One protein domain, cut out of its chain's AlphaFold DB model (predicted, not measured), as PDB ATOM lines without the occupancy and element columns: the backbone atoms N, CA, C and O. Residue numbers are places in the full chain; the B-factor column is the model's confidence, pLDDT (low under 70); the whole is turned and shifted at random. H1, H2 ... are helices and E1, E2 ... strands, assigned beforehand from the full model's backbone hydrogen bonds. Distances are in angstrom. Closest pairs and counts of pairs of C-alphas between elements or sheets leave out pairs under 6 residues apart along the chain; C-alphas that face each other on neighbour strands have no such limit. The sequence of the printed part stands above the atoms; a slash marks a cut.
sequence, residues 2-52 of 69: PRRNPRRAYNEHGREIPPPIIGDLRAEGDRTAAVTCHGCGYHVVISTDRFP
ATOM      1  N   PRO A   2     145.417 153.202 156.226       68.81
ATOM      2  CA  PRO A   2     146.190 153.138 157.462       68.81
ATOM      3  C   PRO A   2     145.579 154.082 158.505       68.81
ATOM      4  O   PRO A   2     145.152 155.190 158.179       68.81
ATOM      5  N   ARG A   3     145.492 153.623 159.756       84.12
ATOM      6  CA  ARG A   3     144.942 154.415 160.862       84.12
ATOM      7  C   ARG A   3     145.936 155.532 161.209       84.12
ATOM      8  O   ARG A   3     147.122 155.249 161.355       84.12
ATOM      9  N   ARG A   4     145.462 156.778 161.333       88.62
ATOM     10  CA  ARG A   4     146.301 157.933 161.718       88.62
ATOM     11  C   ARG A   4     146.984 157.680 163.063       88.62
ATOM     12  O   ARG A   4     146.386 157.066 163.950       88.62
ATOM     13  N   ASN A   5     148.216 158.163 163.215       87.50
ATOM     14  CA  ASN A   5     148.921 158.106 164.488       87.50
ATOM     15  C   ASN A   5     148.279 159.131 165.441       87.50
ATOM     16  O   ASN A   5     148.358 160.327 165.172       87.50
ATOM     17  N   PRO A   6     147.669 158.708 166.562       86.62
ATOM     18  CA  PRO A   6     146.995 159.626 167.479       86.62
ATOM     19  C   PRO A   6     147.949 160.608 168.179       86.62
ATOM     20  O   PRO A   6     147.482 161.548 168.810       86.62
ATOM     21  N   ARG A   7     149.272 160.407 168.089       84.31
ATOM     22  CA  ARG A   7     150.292 161.307 168.657       84.31
ATOM     23  C   ARG A   7     150.766 162.390 167.682       84.31
ATOM     24  O   ARG A   7     151.695 163.122 168.010       84.31
ATOM     25  N   ARG A   8     150.197 162.460 166.475       91.88
ATOM     26  CA  ARG A   8     150.594 163.407 165.426       91.88
ATOM     27  C   ARG A   8     149.465 164.378 165.101       91.88
ATOM     28  O   ARG A   8     148.288 164.032 165.196       91.88
ATOM     29  N   ALA A   9     149.847 165.593 164.719       92.12
ATOM     30  CA  ALA A   9     148.926 166.617 164.249       92.12
ATOM     31  C   ALA A   9     148.694 166.468 162.739       92.12
ATOM     32  O   ALA A   9     149.593 166.078 161.995       92.12
ATOM     33  N   TYR A  10     147.485 166.791 162.286       94.44
ATOM     34  CA  TYR A  10     147.096 166.716 160.879       94.44
ATOM     35  C   TYR A  10     146.394 168.011 160.476       94.44
ATOM     36  O   TYR A  10     145.620 168.557 161.258       94.44
ATOM     37  N   ASN A  11     146.645 168.487 159.259       94.50
ATOM     38  CA  ASN A  11     145.940 169.643 158.709       94.50
ATOM     39  C   ASN A  11     144.532 169.270 158.203       94.50
ATOM     40  O   ASN A  11     144.132 168.103 158.223       94.50
ATOM     41  N   GLU A  12     143.788 170.261 157.711       95.38
ATOM     42  CA  GLU A  12     142.427 170.099 157.169       95.38
ATOM     43  C   GLU A  12     142.330 169.069 156.026       95.38
ATOM     44  O   GLU A  12     141.331 168.367 155.895       95.38
ATOM     45  N   HIS A  13     143.409 168.896 155.258       93.81
ATOM     46  CA  HIS A  13     143.517 167.915 154.174       93.81
ATOM     47  C   HIS A  13     143.933 166.518 154.665       93.81
ATOM     48  O   HIS A  13     144.135 165.603 153.867       93.81
ATOM     49  N   GLY A  14     144.107 166.335 155.977       91.94
ATOM     50  CA  GLY A  14     144.534 165.078 156.578       91.94
ATOM     51  C   GLY A  14     146.012 164.744 156.391       91.94
ATOM     52  O   GLY A  14     146.386 163.596 156.628       91.94
ATOM     53  N   ARG A  15     146.846 165.703 155.968       92.38
ATOM     54  CA  ARG A  15     148.303 165.532 155.884       92.38
ATOM     55  C   ARG A  15     148.925 165.785 157.249       92.38
ATOM     56  O   ARG A  15     148.509 166.708 157.947       92.38
ATOM     57  N   GLU A  16     149.898 164.959 157.616       93.50
ATOM     58  CA  GLU A  16     150.644 165.131 158.863       93.50
ATOM     59  C   GLU A  16     151.378 166.474 158.848       93.50
ATOM     60  O   GLU A  16     151.994 166.841 157.845       93.50
ATOM     61  N   ILE A  17     151.269 167.213 159.948       94.19
ATOM     62  CA  ILE A  17     152.041 168.427 160.187       94.19
ATOM     63  C   ILE A  17     153.340 167.974 160.859       94.19
ATOM     64  O   ILE A  17     153.259 167.378 161.939       94.19
ATOM     65  N   PRO A  18     154.514 168.211 160.245       92.19
ATOM     66  CA  PRO A  18     155.781 167.857 160.862       92.19
ATOM     67  C   PRO A  18     155.907 168.529 162.236       92.19
ATOM     68  O   PRO A  18     155.685 169.738 162.335       92.19
ATOM     69  N   PRO A  19     156.220 167.774 163.299       93.44
ATOM     70  CA  PRO A  19     156.514 168.369 164.596       93.44
ATOM     71  C   PRO A  19     157.798 169.214 164.529       93.44
ATOM     72  O   PRO A  19     158.696 168.876 163.751       93.44
ATOM     73  N   PRO A  20     157.927 170.257 165.368       94.62
ATOM     74  CA  PRO A  20     159.214 170.913 165.574       94.62
ATOM     75  C   PRO A  20     160.205 169.938 166.224       94.62
ATOM     76  O   PRO A  20     159.805 168.976 166.894       94.62
ATOM     77  N   ILE A  21     161.500 170.193 166.060       97.38
ATOM     78  CA  ILE A  21     162.546 169.445 166.770       97.38
ATOM     79  C   ILE A  21     162.970 170.182 168.047       97.38
ATOM     80  O   ILE A  21     162.772 171.387 168.187       97.38
ATOM     81  N   ILE A  22     163.571 169.466 169.001       97.31
ATOM     82  CA  ILE A  22     164.064 170.048 170.264       97.31
ATOM     83  C   ILE A  22     165.037 171.215 170.015       97.31
ATOM     84  O   ILE A  22     165.055 172.170 170.787       97.31
ATOM     85  N   GLY A  23     165.842 171.148 168.953       97.56
ATOM     86  CA  GLY A  23     166.760 172.212 168.554       97.56
ATOM     87  C   GLY A  23     166.055 173.538 168.270       97.56
ATOM     88  O   GLY A  23     166.516 174.566 168.764       97.56
ATOM     89  N   ASP A  24     164.925 173.501 167.557       96.69
ATOM     90  CA  ASP A  24     164.132 174.692 167.226       96.69
ATOM     91  C   ASP A  24     163.593 175.343 168.504       96.69
ATOM     92  O   ASP A  24     163.817 176.527 168.744       96.69
ATOM     93  N   LEU A  25     162.996 174.535 169.390       95.69
ATOM     94  CA  LEU A  25     162.473 175.005 170.679       95.69
ATOM     95  C   LEU A  25     163.573 175.670 171.520       95.69
ATOM     96  O   LEU A  25     163.405 176.768 172.047       95.69
ATOM     97  N   ARG A  26     164.761 175.058 171.594       96.81
ATOM     98  CA  ARG A  26     165.889 175.647 172.333       96.81
ATOM     99  C   ARG A  26     166.384 176.955 171.723       96.81
ATOM    100  O   ARG A  26     166.855 177.808 172.478       96.81
ATOM    101  N   ALA A  27     166.331 177.098 170.398       97.06
ATOM    102  CA  ALA A  27     166.700 178.330 169.707       97.06
ATOM    103  C   ALA A  27     165.718 179.473 170.025       97.06
ATOM    104  O   ALA A  27     166.139 180.623 170.123       97.06
ATOM    105  N   GLU A  28     164.450 179.145 170.277       96.31
ATOM    106  CA  GLU A  28     163.412 180.071 170.756       96.31
ATOM    107  C   GLU A  28     163.515 180.368 172.267       96.31
ATOM    108  O   GLU A  28     162.839 181.257 172.780       96.31
ATOM    109  N   GLY A  29     164.411 179.681 172.984       96.31
ATOM    110  CA  GLY A  29     164.622 179.835 174.426       96.31
ATOM    111  C   GLY A  29     163.876 178.809 175.282       96.31
ATOM    112  O   GLY A  29     164.108 178.745 176.494       96.31
ATOM    113  N   ASP A  30     163.069 177.945 174.668       95.75
ATOM    114  CA  ASP A  30     162.328 176.882 175.339       95.75
ATOM    115  C   ASP A  30     163.250 175.704 175.656       95.75
ATOM    116  O   ASP A  30     163.505 174.803 174.855       95.75
ATOM    117  N   ARG A  31     163.793 175.719 176.875       96.31
ATOM    118  CA  ARG A  31     164.755 174.706 177.340       96.31
ATOM    119  C   ARG A  31     164.164 173.658 178.268       96.31
ATOM    120  O   ARG A  31     164.864 172.706 178.618       96.31
ATOM    121  N   THR A  32     162.900 173.779 178.654       96.81
ATOM    122  CA  THR A  32     162.233 172.837 179.558       96.81
ATOM    123  C   THR A  32     160.965 172.266 178.935       96.81
ATOM    124  O   THR A  32     160.365 172.856 178.045       96.81
ATOM    125  N   ALA A  33     160.562 171.085 179.398       94.88
ATOM    126  CA  ALA A  33     159.302 170.460 179.022       94.88
ATOM    127  C   ALA A  33     158.502 170.118 180.277       94.88
ATOM    128  O   ALA A  33     159.005 169.447 181.183       94.88
ATOM    129  N   ALA A  34     157.248 170.554 180.308       96.00
ATOM    130  CA  ALA A  34     156.252 170.098 181.264       96.00
ATOM    131  C   ALA A  34     155.747 168.711 180.839       96.00
ATOM    132  O   ALA A  34     155.207 168.545 179.745       96.00
ATOM    133  N   VAL A  35     155.935 167.704 181.690       95.19
ATOM    134  CA  VAL A  35     155.591 166.308 181.401       95.19
ATOM    135  C   VAL A  35     154.661 165.781 182.482       95.19
ATOM    136  O   VAL A  35     154.933 165.918 183.674       95.19
ATOM    137  N   THR A  36     153.583 165.128 182.055       96.06
ATOM    138  CA  THR A  36     152.614 164.487 182.947       96.06
ATOM    139  C   THR A  36     152.558 162.991 182.655       96.06
ATOM    140  O   THR A  36     152.391 162.579 181.506       96.06
ATOM    141  N   CYS A  37     152.690 162.161 183.690       95.88
ATOM    142  CA  CYS A  37     152.517 160.719 183.566       95.88
ATOM    143  C   CYS A  37     151.055 160.383 183.246       95.88
ATOM    144  O   CYS A  37     150.155 160.736 184.002       95.88
ATOM    145  N   HIS A  38     150.819 159.633 182.170       92.81
ATOM    146  CA  HIS A  38     149.475 159.172 181.814       92.81
ATOM    147  C   HIS A  38     148.895 158.154 182.820       92.81
ATOM    148  O   HIS A  38     147.683 158.007 182.905       92.81
ATOM    149  N   GLY A  39     149.743 157.434 183.563       95.69
ATOM    150  CA  GLY A  39     149.307 156.424 184.535       95.69
ATOM    151  C   GLY A  39     148.823 157.025 185.854       95.69
ATOM    152  O   GLY A  39     147.684 156.803 186.250       95.69
ATOM    153  N   CYS A  40     149.685 157.791 186.531       97.38
ATOM    154  CA  CYS A  40     149.417 158.314 187.877       97.38
ATOM    155  C   CYS A  40     149.186 159.833 187.937       97.38
ATOM    156  O   CYS A  40     148.953 160.371 189.015       97.38
ATOM    157  N   GLY A  41     149.287 160.548 186.811       97.56
ATOM    158  CA  GLY A  41     149.122 162.004 186.766       97.56
ATOM    159  C   GLY A  41     150.293 162.807 187.337       97.56
ATOM    160  O   GLY A  41     150.211 164.031 187.381       97.56
ATOM    161  N   TYR A  42     151.390 162.160 187.755       97.62
ATOM    162  CA  TYR A  42     152.566 162.862 188.272       97.62
ATOM    163  C   TYR A  42     153.104 163.863 187.245       97.62
ATOM    164  O   TYR A  42     153.418 163.487 186.111       97.62
ATOM    165  N   HIS A  43     153.194 165.126 187.656       97.31
ATOM    166  CA  HIS A  43     153.604 166.245 186.820       97.31
ATOM    167  C   HIS A  43     154.985 166.743 187.231       97.31
ATOM    168  O   HIS A  43     155.251 166.963 188.412       97.31
ATOM    169  N   VAL A  44     155.858 166.946 186.249       97.19
ATOM    170  CA  VAL A  44     157.214 167.439 186.471       97.19
ATOM    171  C   VAL A  44     157.680 168.278 185.288       97.19
ATOM    172  O   VAL A  44     157.331 168.013 184.138       97.19
ATOM    173  N   VAL A  45     158.511 169.278 185.572       97.06
ATOM    174  CA  VAL A  45     159.238 170.035 184.551       97.06
ATOM    175  C   VAL A  45     160.648 169.464 184.447       97.06
ATOM    176  O   VAL A  45     161.362 169.375 185.444       97.06
ATOM    177  N   ILE A  46     161.053 169.062 183.243       95.56
ATOM    178  CA  ILE A  46     162.387 168.510 182.976       95.56
ATOM    179  C   ILE A  46     163.178 169.426 182.044       95.56
ATOM    180  O   ILE A  46     162.602 170.044 181.148       95.56
ATOM    181  N   SER A  47     164.502 169.475 182.212       95.88
ATOM    182  CA  SER A  47     165.375 170.065 181.191       95.88
ATOM    183  C   SER A  47     165.309 169.229 179.912       95.88
ATOM    184  O   SER A  47     165.279 167.990 179.948       95.88
ATOM    185  N   THR A  48     165.293 169.920 178.775       96.12
ATOM    186  CA  THR A  48     165.396 169.283 177.469       96.12
ATOM    187  C   THR A  48     166.840 169.002 177.072       96.12
ATOM    188  O   THR A  48     167.028 168.222 176.150       96.12
ATOM    189  N   ASP A  49     167.852 169.560 177.746       95.06
ATOM    190  CA  ASP A  49     169.265 169.569 177.313       95.06
ATOM    191  C   ASP A  49     169.841 168.169 177.061       95.06
ATOM    192  O   ASP A  49     170.686 167.979 176.192       95.06
ATOM    193  N   ARG A  50     169.332 167.168 177.784       92.50
ATOM    194  CA  ARG A  50     169.740 165.762 177.650       92.50
ATOM    195  C   ARG A  50     169.234 165.058 176.384       92.50
ATOM    196  O   ARG A  50     169.636 163.925 176.137       92.50
ATOM    197  N   PHE A  51     168.310 165.659 175.636       95.62
ATOM    198  CA  PHE A  51     167.753 165.064 174.418       95.62
ATOM    199  C   PHE A  51     168.520 165.520 173.163       95.62
ATOM    200  O   PHE A  51     169.035 166.643 173.145       95.62
ATOM    201  N   PRO A  52     168.582 164.692 172.102       96.94
ATOM    202  CA  PRO A  52     169.123 165.106 170.806       96.94
ATOM    203  C   PRO A  52     168.378 166.320 170.244       96.94
ATOM    204  O   PRO A  52     167.167 166.438 170.433       96.94
TER     205      PRO A  52
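Overview. This is residues 2 to 52 of the 69 residues of an uncharacterized protein of Methylobacterium nodulans (strain LMG 21967 / CNCM I-2342 / ORS 2060) (UniProt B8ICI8). With little regular structure, the domain is a two-strand hairpin, E1 and E2, with the short helix H1 linked to the start of E1 and the turn at residues 37 to 42 sticking out at the other end. The long unnamed stretch of residues 2 to 21 lies to one side and folds back on itself, residues 9 to 10 pairing antiparallel with 16 to 17. The 51 printed residues hold H1, E1, E2 in that order, class mixed, 16 residues in named elements; the whole is loose, radius of gyration of the C-alphas 14.2 A, and flat, 34 by 32 by 17 A.

Arrangement. E1, residues 32 to 36, and E2, residues 43 to 47, are antiparallel at 155 degrees; N 35 and O 44 are 2.8 A apart, within hydrogen-bond range. H1, residues 22 to 27, is apart from E2; its O i to N i+4 pairs are all within hydrogen-bond range.

Along the chain. H1 begins at C-alpha 22 (164.064, 170.048, 170.264) and spans 8.7 A. E1 spans 13.2 A; E2 spans 13.6 A, ending at C-alpha 47 (165.375, 170.065, 181.191).

Size, cuts and confidence. The farthest C-alphas, of Pro 2 and Gly 29, are 36.6 A apart. The printed part has no cut; residue 2 is under pLDDT 70.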